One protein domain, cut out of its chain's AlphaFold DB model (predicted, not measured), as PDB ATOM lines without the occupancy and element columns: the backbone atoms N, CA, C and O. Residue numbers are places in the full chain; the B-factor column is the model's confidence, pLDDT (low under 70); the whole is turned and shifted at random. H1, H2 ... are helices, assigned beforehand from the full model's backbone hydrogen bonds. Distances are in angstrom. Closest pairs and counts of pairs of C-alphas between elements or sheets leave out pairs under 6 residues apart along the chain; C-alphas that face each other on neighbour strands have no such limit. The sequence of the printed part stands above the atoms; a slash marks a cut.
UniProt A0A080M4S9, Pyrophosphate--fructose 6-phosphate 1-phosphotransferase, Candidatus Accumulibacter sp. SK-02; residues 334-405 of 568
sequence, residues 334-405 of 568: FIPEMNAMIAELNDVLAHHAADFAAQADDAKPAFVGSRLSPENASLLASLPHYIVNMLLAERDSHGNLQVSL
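AT A GLANCE: This is residues 334 to 405 of the 568 residues of the protein "Pyrophosphate--fructose 6-phosphate 1-phosphotransferase" of Candidatus Accumulibacter sp. SK-02 (UniProt A0A080M4S9). The long helix H1 is crossed by a helical hairpin, H3 and H4, with short H2 following H1 and H5 near the hairpin. The 72 printed residues hold five named helices, H1 to H5 in chain order, and no named strand: all helix, compact, radius of gyration of the C-alphas 11.4 A, spans 31 by 29 by 22 A.

IN THESE COORDINATES: Find C-alpha 336 at (113.614, 151.716, 154.037); from there H1 runs 22.8 A to residue 351. H2 is residues 353 to 357, H3 364 to 369, H4 374 to 382 with 12.3 A, and H5 385 to 391, ending at (121.625, 138.737, 152.580).

HOW THE PARTS SIT: At Met 341 and Asn 376, C-alphas 5.3 A apart, H1 touches H4, about perpendicular at 77 degrees. Gly 369 and Ala 377, 4.9 A between C-alphas, are closest in the hairpin H3 and H4. H5 touches no helix. In each helix every O i to N i+4 pair is within hydrogen-bond range.

THE WHOLE: The printed part has no cut and no long link; look for pLDDT under 70 at residues 397 to 399.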
ATOM      1  N   PHE A 334     111.201 145.921 155.581       95.88
ATOM      2  CA  PHE A 334     110.374 147.109 155.822       95.88
ATOM      3  C   PHE A 334     111.158 148.319 156.334       95.88
ATOM      4  O   PHE A 334     110.621 149.424 156.376       95.88
ATOM      5  N   ILE A 335     112.429 148.139 156.692       97.06
ATOM      6  CA  ILE A 335     113.320 149.252 157.022       97.06
ATOM      7  C   ILE A 335     113.763 149.883 155.690       97.06
ATOM      8  O   ILE A 335     114.421 149.190 154.911       97.06
ATOM      9  N   PRO A 336     113.445 151.159 155.386       96.19
ATOM     10  CA  PRO A 336     113.614 151.716 154.037       96.19
ATOM     11  C   PRO A 336     115.036 151.608 153.476       96.19
ATOM     12  O   PRO A 336     115.217 151.179 152.339       96.19
ATOM     13  N   GLU A 337     116.050 151.940 154.280       95.31
ATOM     14  CA  GLU A 337     117.461 151.856 153.872       95.31
ATOM     15  C   GLU A 337     117.900 150.407 153.604       95.31
ATOM     16  O   GLU A 337     118.607 150.134 152.637       95.31
ATOM     17  N   MET A 338     117.404 149.452 154.398       95.00
ATOM     18  CA  MET A 338     117.674 148.029 154.195       95.00
ATOM     19  C   MET A 338     116.953 147.499 152.957       95.00
ATOM     20  O   MET A 338     117.542 146.741 152.193       95.00
ATOM     21  N   ASN A 339     115.701 147.906 152.728       92.88
ATOM     22  CA  ASN A 339     114.931 147.524 151.548       92.88
ATOM     23  C   ASN A 339     115.601 148.029 150.262       92.88
ATOM     24  O   ASN A 339     115.805 147.247 149.333       92.88
ATOM     25  N   ALA A 340     116.015 149.301 150.237       92.88
ATOM     26  CA  ALA A 340     116.734 149.894 149.113       92.88
ATOM     27  C   ALA A 340     118.059 149.164 148.838       92.88
ATOM     28  O   ALA A 340     118.340 148.804 147.694       92.88
ATOM     29  N   MET A 341     118.833 148.873 149.889       94.38
ATOM     30  CA  MET A 341     120.059 148.084 149.778       94.38
ATOM     31  C   MET A 341     119.785 146.669 149.255       94.38
ATOM     32  O   MET A 341     120.501 146.205 148.375       94.38
ATOM     33  N   ILE A 342     118.753 145.977 149.749       91.06
ATOM     34  CA  ILE A 342     118.380 144.627 149.293       91.06
ATOM     35  C   ILE A 342     117.945 144.639 147.824       91.06
ATOM     36  O   ILE A 342     118.284 143.711 147.087       91.06
ATOM     37  N   ALA A 343     117.216 145.665 147.385       88.75
ATOM     38  CA  ALA A 343     116.821 145.820 145.990       88.75
ATOM     39  C   ALA A 343     118.048 145.987 145.077       88.75
ATOM     40  O   ALA A 343     118.196 145.224 144.124       88.75
ATOM     41  N   GLU A 344     118.972 146.890 145.419       91.00
ATOM     42  CA  GLU A 344     120.218 147.067 144.658       91.00
ATOM     43  C   GLU A 344     121.080 145.792 144.683       91.00
ATOM     44  O   GLU A 344     121.618 145.371 143.658       91.00
ATOM     45  N   LEU A 345     121.148 145.113 145.833       89.56
ATOM     46  CA  LEU A 345     121.832 143.830 145.981       89.56
ATOM     47  C   LEU A 345     121.263 142.776 145.025       89.56
ATOM     48  O   LEU A 345     122.021 142.066 144.366       89.56
ATOM     49  N   ASN A 346     119.935 142.669 144.942       86.19
ATOM     50  CA  ASN A 346     119.260 141.737 144.040       86.19
ATOM     51  C   ASN A 346     119.601 142.032 142.579       86.19
ATOM     52  O   ASN A 346     119.874 141.098 141.824       86.19
ATOM     53  N   ASP A 347     119.627 143.307 142.196       85.50
ATOM     54  CA  ASP A 347     119.979 143.715 140.841       85.50
ATOM     55  C   ASP A 347     121.439 143.372 140.520       85.50
ATOM     56  O   ASP A 347     121.707 142.763 139.482       85.50
ATOM     57  N   VAL A 348     122.383 143.665 141.420       87.06
ATOM     58  CA  VAL A 348     123.800 143.305 141.240       87.06
ATOM     59  C   VAL A 348     123.971 141.788 141.112       87.06
ATOM     60  O   VAL A 348     124.652 141.320 140.197       87.06
ATOM     61  N   LEU A 349     123.327 141.007 141.984       86.12
ATOM     62  CA  LEU A 349     123.399 139.543 141.955       86.12
ATOM     63  C   LEU A 349     122.776 138.957 140.681       86.12
ATOM     64  O   LEU A 349     123.296 137.981 140.145       86.12
ATOM     65  N   ALA A 350     121.701 139.557 140.164       83.44
ATOM     66  CA  ALA A 350     121.073 139.123 138.920       83.44
ATOM     67  C   ALA A 350     121.953 139.400 137.688       83.44
ATOM     68  O   ALA A 350     122.050 138.545 136.806       83.44
ATOM     69  N   HIS A 351     122.623 140.557 137.626       86.88
ATOM     70  CA  HIS A 351     123.468 140.936 136.484       86.88
ATOM     71  C   HIS A 351     124.853 140.273 136.501       86.88
ATOM     72  O   HIS A 351     125.441 140.059 135.442       86.88
ATOM     73  N   HIS A 352     125.367 139.919 137.681       87.75
ATOM     74  CA  HIS A 352     126.712 139.364 137.866       87.75
ATOM     75  C   HIS A 352     126.712 137.936 138.428       87.75
ATOM     76  O   HIS A 352     127.679 137.522 139.062       87.75
ATOM     77  N   ALA A 353     125.644 137.166 138.198       85.25
ATOM     78  CA  ALA A 353     125.451 135.850 138.815       85.25
ATOM     79  C   ALA A 353     126.635 134.885 138.608       85.25
ATOM     80  O   ALA A 353     127.070 134.231 139.555       85.25
ATOM     81  N   ALA A 354     127.186 134.817 137.390       88.69
ATOM     82  CA  ALA A 354     128.317 133.939 137.075       88.69
ATOM     83  C   ALA A 354     129.608 134.370 137.792       88.69
ATOM     84  O   ALA A 354     130.290 133.539 138.391       88.69
ATOM     85  N   ASP A 355     129.907 135.672 137.781       90.56
ATOM     86  CA  ASP A 355     131.091 136.234 138.438       90.56
ATOM     87  C   ASP A 355     131.006 136.090 139.961       90.56
ATOM     88  O   ASP A 355     132.007 135.776 140.606       90.56
ATOM     89  N   PHE A 356     129.809 136.285 140.527       88.75
ATOM     90  CA  PHE A 356     129.518 136.109 141.947       88.75
ATOM     91  C   PHE A 356     129.671 134.648 142.381       88.75
ATOM     92  O   PHE A 356     130.303 134.372 143.401       88.75
ATOM     93  N   ALA A 357     129.139 133.705 141.598       88.50
ATOM     94  CA  ALA A 357     129.263 132.274 141.872       88.50
ATOM     95  C   ALA A 357     130.722 131.787 141.819       88.50
ATOM     96  O   ALA A 357     131.071 130.831 142.508       88.50
ATOM     97  N   ALA A 358     131.574 132.454 141.034       91.62
ATOM     98  CA  ALA A 358     133.001 132.167 140.952       91.62
ATOM     99  C   ALA A 358     133.827 132.761 142.113       91.62
ATOM    100  O   ALA A 358     134.995 132.399 142.263       91.62
ATOM    101  N   GLN A 359     133.263 133.666 142.923       91.00
ATOM    102  CA  GLN A 359     133.964 134.218 144.084       91.00
ATOM    103  C   GLN A 359     134.058 133.193 145.217       91.00
ATOM    104  O   GLN A 359     133.100 132.473 145.508       91.00
ATOM    105  N   ALA A 360     135.190 133.199 145.923       91.00
ATOM    106  CA  ALA A 360     135.297 132.553 147.226       91.00
ATOM    107  C   ALA A 360     134.358 133.231 148.242       91.00
ATOM    108  O   ALA A 360     134.075 134.427 148.131       91.00
ATOM    109  N   ASP A 361     133.862 132.477 149.226       85.50
ATOM    110  CA  ASP A 361     132.833 132.964 150.157       85.50
ATOM    111  C   ASP A 361     133.263 134.207 150.956       85.50
ATOM    112  O   ASP A 361     132.448 135.092 151.205       85.50
ATOM    113  N   ASP A 362     134.545 134.317 151.298       88.62
ATOM    114  CA  ASP A 362     135.144 135.465 151.985       88.62
ATOM    115  C   ASP A 362     135.307 136.703 151.084       88.62
ATOM    116  O   ASP A 362     135.289 137.833 151.573       88.62
ATOM    117  N   ALA A 363     135.410 136.510 149.767       90.94
ATOM    118  CA  ALA A 363     135.512 137.583 148.780       90.94
ATOM    119  C   ALA A 363     134.145 138.131 148.328       90.94
ATOM    120  O   ALA A 363     134.068 139.257 147.825       90.94
ATOM    121  N   LYS A 364     133.055 137.374 148.522       91.25
ATOM    122  CA  LYS A 364     131.696 137.757 148.094       91.25
ATOM    123  C   LYS A 364     131.226 139.113 148.646       91.25
ATOM    124  O   LYS A 364     130.734 139.909 147.844       91.25
ATOM    125  N   PRO A 365     131.397 139.445 149.943       91.38
ATOM    126  CA  PRO A 365     130.997 140.755 150.461       91.38
ATOM    127  C   PRO A 365     131.714 141.921 149.776       91.38
ATOM    128  O   PRO A 365     131.070 142.888 149.380       91.38
ATOM    129  N   ALA A 366     133.031 141.813 149.577       91.19
ATOM    130  CA  ALA A 366     133.818 142.853 148.916       91.19
ATOM    131  C   ALA A 366     133.461 142.983 147.427       91.19
ATOM    132  O   ALA A 366     133.344 144.097 146.916       91.19
ATOM    133  N   PHE A 367     133.238 141.853 146.745       92.50
ATOM    134  CA  PHE A 367     132.806 141.819 145.348       92.50
ATOM    135  C   PHE A 367     131.495 142.579 145.135       92.50
ATOM    136  O   PHE A 367     131.380 143.362 144.189       92.50
ATOM    137  N   VAL A 368     130.505 142.348 146.002       91.44
ATOM    138  CA  VAL A 368     129.212 143.023 145.881       91.44
ATOM    139  C   VAL A 368     129.309 144.468 146.360       91.44
ATOM    140  O   VAL A 368     128.858 145.362 145.654       91.44
ATOM    141  N   GLY A 369     129.974 144.723 147.490       91.50
ATOM    142  CA  GLY A 369     130.141 146.067 148.045       91.50
ATOM    143  C   GLY A 369     130.797 147.055 147.077       91.50
ATOM    144  O   GLY A 369     130.397 148.211 147.030       91.50
ATOM    145  N   SER A 370     131.734 146.608 146.231       93.62
ATOM    146  CA  SER A 370     132.360 147.470 145.214       93.62
ATOM    147  C   SER A 370     131.446 147.827 144.030       93.62
ATOM    148  O   SER A 370     131.885 148.526 143.118       93.62
ATOM    149  N   ARG A 371     130.232 147.269 143.977       94.31
ATOM    150  CA  ARG A 371     129.242 147.428 142.897       94.31
ATOM    151  C   ARG A 371     127.927 148.037 143.384       94.31
ATOM    152  O   ARG A 371     127.029 148.218 142.570       94.31
ATOM    153  N   LEU A 372     127.821 148.330 144.677       94.56
ATOM    154  CA  LEU A 372     126.708 149.070 145.258       94.56
ATOM    155  C   LEU A 372     126.998 150.573 145.228       94.56
ATOM    156  O   LEU A 372     128.156 151.000 145.184       94.56
ATOM    157  N   SER A 373     125.942 151.377 145.311       95.81
ATOM    158  CA  SER A 373     126.031 152.798 145.638       95.81
ATOM    159  C   SER A 373     126.847 153.022 146.925       95.81
ATOM    160  O   SER A 373     126.825 152.169 147.820       95.81
ATOM    161  N   PRO A 374     127.581 154.146 147.060       95.81
ATOM    162  CA  PRO A 374     128.402 154.419 148.243       95.81
ATOM    163  C   PRO A 374     127.629 154.296 149.563       95.81
ATOM    164  O   PRO A 374     128.155 153.775 150.547       95.81
ATOM    165  N   GLU A 375     126.371 154.734 149.569       93.88
ATOM    166  CA  GLU A 375     125.474 154.674 150.718       93.88
ATOM    167  C   GLU A 375     125.159 153.220 151.102       93.88
ATOM    168  O   GLU A 375     125.372 152.823 152.250       93.88
ATOM    169  N   ASN A 376     124.734 152.395 150.139       94.69
ATOM    170  CA  ASN A 376     124.396 150.991 150.383       94.69
ATOM    171  C   ASN A 376     125.631 150.131 150.670       94.69
ATOM    172  O   ASN A 376     125.564 149.217 151.490       94.69
ATOM    173  N   ALA A 377     126.779 150.440 150.061       94.44
ATOM    174  CA  ALA A 377     128.052 149.805 150.385       94.44
ATOM    175  C   ALA A 377     128.457 150.083 151.843       94.44
ATOM    176  O   ALA A 377     128.874 149.167 152.555       94.44
ATOM    177  N   SER A 378     128.293 151.329 152.307       94.25
ATOM    178  CA  SER A 378     128.568 151.691 153.700       94.25
ATOM    179  C   SER A 378     127.587 151.033 154.669       94.25
ATOM    180  O   SER A 378     128.010 150.577 155.733       94.25
ATOM    181  N   LEU A 379     126.299 150.963 154.318       93.19
ATOM    182  CA  LEU A 379     125.298 150.271 155.128       93.19
ATOM    183  C   LEU A 379     125.632 148.781 155.236       93.19
ATOM    184  O   LEU A 379     125.725 148.266 156.348       93.19
ATOM    185  N   LEU A 380     125.914 148.109 154.116       93.25
ATOM    186  CA  LEU A 380     126.291 146.696 154.094       93.25
ATOM    187  C   LEU A 380     127.524 146.423 154.967       93.25
ATOM    188  O   LEU A 380     127.530 145.466 155.736       93.25
ATOM    189  N   ALA A 381     128.545 147.282 154.884       92.38
ATOM    190  CA  ALA A 381     129.766 147.170 155.682       92.38
ATOM    191  C   ALA A 381     129.550 147.422 157.185       92.38
ATOM    192  O   ALA A 381     130.348 146.965 158.000       92.38
ATOM    193  N   SER A 382     128.487 148.140 157.560       91.69
ATOM    194  CA  SER A 382     128.132 148.379 158.966       91.69
ATOM    195  C   SER A 382     127.443 147.182 159.630       91.69
ATOM    196  O   SER A 382     127.397 147.096 160.858       91.69
ATOM    197  N   LEU A 383     126.906 146.250 158.834       93.69
ATOM    198  CA  LEU A 383     126.179 145.094 159.339       93.69
ATOM    199  C   LEU A 383     127.139 143.998 159.826       93.69
ATOM    200  O   LEU A 383     128.213 143.795 159.253       93.69
ATOM    201  N   PRO A 384     126.742 143.205 160.837       93.38
ATOM    202  CA  PRO A 384     127.501 142.028 161.230       93.38
ATOM    203  C   PRO A 384     127.693 141.054 160.060       93.38
ATOM    204  O   PRO A 384     126.759 140.794 159.298       93.38
ATOM    205  N   HIS A 385     128.872 140.430 159.969       91.75
ATOM    206  CA  HIS A 385     129.206 139.496 158.882       91.75
ATOM    207  C   HIS A 385     128.175 138.366 158.724       91.75
ATOM    208  O   HIS A 385     127.870 137.955 157.607       91.75
ATOM    209  N   TYR A 386     127.594 137.881 159.828       92.31
ATOM    210  CA  TYR A 386     126.568 136.839 159.773       92.31
ATOM    211  C   TYR A 386     125.274 137.307 159.084       92.31
ATOM    212  O   TYR A 386     124.629 136.501 158.420       92.31
ATOM    213  N   ILE A 387     124.909 138.592 159.185       93.75
ATOM    214  CA  ILE A 387     123.774 139.171 158.451       93.75
ATOM    215  C   ILE A 387     124.122 139.314 156.976       93.75
ATOM    216  O   ILE A 387     123.348 138.874 156.130       93.75
ATOM    217  N   VAL A 388     125.300 139.864 156.667       92.69
ATOM    218  CA  VAL A 388     125.772 140.030 155.284       92.69
ATOM    219  C   VAL A 388     125.749 138.692 154.543       92.69
ATOM    220  O   VAL A 388     125.182 138.603 153.456       92.69
ATOM    221  N   ASN A 389     126.253 137.623 155.164       90.69
ATOM    222  CA  ASN A 389     126.236 136.282 154.579       90.69
ATOM    223  C   ASN A 389     124.816 135.798 154.242       90.69
ATOM    224  O   ASN A 389     124.617 135.172 153.204       90.69
ATOM    225  N   MET A 390     123.823 136.092 155.088       91.12
ATOM    226  CA  MET A 390     122.432 135.706 154.829       91.12
ATOM    227  C   MET A 390     121.767 136.573 153.754       91.12
ATOM    228  O   MET A 390     120.974 136.062 152.967       91.12
ATOM    229  N   LEU A 391     122.111 137.861 153.656       89.50
ATOM    230  CA  LEU A 391     121.625 138.737 152.580       89.50
ATOM    231  C   LEU A 391     122.151 138.304 151.201       89.50
ATOM    232  O   LEU A 391     121.439 138.408 150.199       89.50
ATOM    233  N   LEU A 392     123.377 137.773 151.167       88.50
ATOM    234  CA  LEU A 392     124.041 137.247 149.971       88.50
ATOM    235  C   LEU A 392     123.648 135.800 149.623       88.50
ATOM    236  O   LEU A 392     124.084 135.287 148.592       88.50
ATOM    237  N   ALA A 393     122.844 135.134 150.457       84.75
ATOM    238  CA  ALA A 393     122.416 133.758 150.227       84.75
ATOM    239  C   ALA A 393     121.425 133.633 149.055       84.75
ATOM    240  O   ALA A 393     120.767 134.597 148.647       84.75
ATOM    241  N   GLU A 394     121.276 132.414 148.532       77.88
ATOM    242  CA  GLU A 394     120.333 132.132 147.448       77.88
ATOM    243  C   GLU A 394     118.886 132.490 147.829       77.88
ATOM    244  O   GLU A 394     118.425 132.275 148.957       77.88
ATOM    245  N   ARG A 395     118.160 133.046 146.854       78.50
ATOM    246  CA  ARG A 395     116.731 133.363 146.972       78.50
ATOM    247  C   ARG A 395     115.886 132.090 146.882       78.50
ATOM    248  O   ARG A 395     116.324 131.079 146.338       78.50
ATOM    249  N   ASP A 396     114.662 132.137 147.408       70.94
ATOM    250  CA  ASP A 396     113.730 131.010 147.297       70.94
ATOM    251  C   ASP A 396     113.178 130.834 145.864       70.94
ATOM    252  O   ASP A 396     113.409 131.650 144.971       70.94
ATOM    253  N   SER A 397     112.385 129.781 145.628       64.62
ATOM    254  CA  SER A 397     111.766 129.505 144.316       64.62
ATOM    255  C   SER A 397     110.765 130.572 143.841       64.62
ATOM    256  O   SER A 397     110.244 130.481 142.728       64.62
ATOM    257  N   HIS A 398     110.443 131.552 144.686       63.22
ATOM    258  CA  HIS A 398     109.594 132.697 144.377       63.22
ATOM    259  C   HIS A 398     110.422 133.975 144.154       63.22
ATOM    260  O   HIS A 398     109.821 135.017 143.911       63.22
ATOM    261  N   GLY A 399     111.760 133.891 144.204       68.56
ATOM    262  CA  GLY A 399     112.677 135.017 144.020       68.56
ATOM    263  C   GLY A 399     112.872 135.872 145.270       68.56
ATOM    264  O   GLY A 399     113.523 136.912 145.209       68.56
ATOM    265  N   ASN A 400     112.322 135.449 146.404       73.38
ATOM    266  CA  ASN A 400     112.302 136.244 147.618       73.38
ATOM    267  C   ASN A 400     113.488 135.911 148.530       73.38
ATOM    268  O   ASN A 400     114.024 134.796 148.518       73.38
ATOM    269  N   LEU A 401     113.843 136.863 149.391       80.44
ATOM    270  CA  LEU A 401     114.802 136.644 150.464       80.44
ATOM    271  C   LEU A 401     114.258 135.607 151.462       80.44
ATOM    272  O   LEU A 401     113.060 135.565 151.777       80.44
ATOM    273  N   GLN A 402     115.142 134.742 151.959       83.69
ATOM    274  CA  GLN A 402     114.802 133.730 152.960       83.69
ATOM    275  C   GLN A 402     114.832 134.345 154.365       83.69
ATOM    276  O   GLN A 402     115.675 134.000 155.186       83.69
ATOM    277  N   VAL A 403     113.909 135.274 154.637       86.12
ATOM    278  CA  VAL A 403     113.873 136.075 155.876       86.12
ATOM    279  C   VAL A 403     113.863 135.239 157.160       86.12
ATOM    280  O   VAL A 403     114.486 135.627 158.142       86.12
ATOM    281  N   SER A 404     113.276 134.037 157.138       85.38
ATOM    282  CA  SER A 404     113.308 133.109 158.277       85.38
ATOM    283  C   SER A 404     114.728 132.683 158.682       85.38
ATOM    284  O   SER A 404     114.950 132.332 159.840       85.38
ATOM    285  N   LEU A 405     115.689 132.694 157.748       87.88
ATOM    286  CA  LEU A 405     117.094 132.360 158.009       87.88
ATOM    287  C   LEU A 405     117.900 133.557 158.519       87.88
ATOM    288  O   LEU A 405     118.982 133.362 159.065       87.88
TER     289      LEU A 405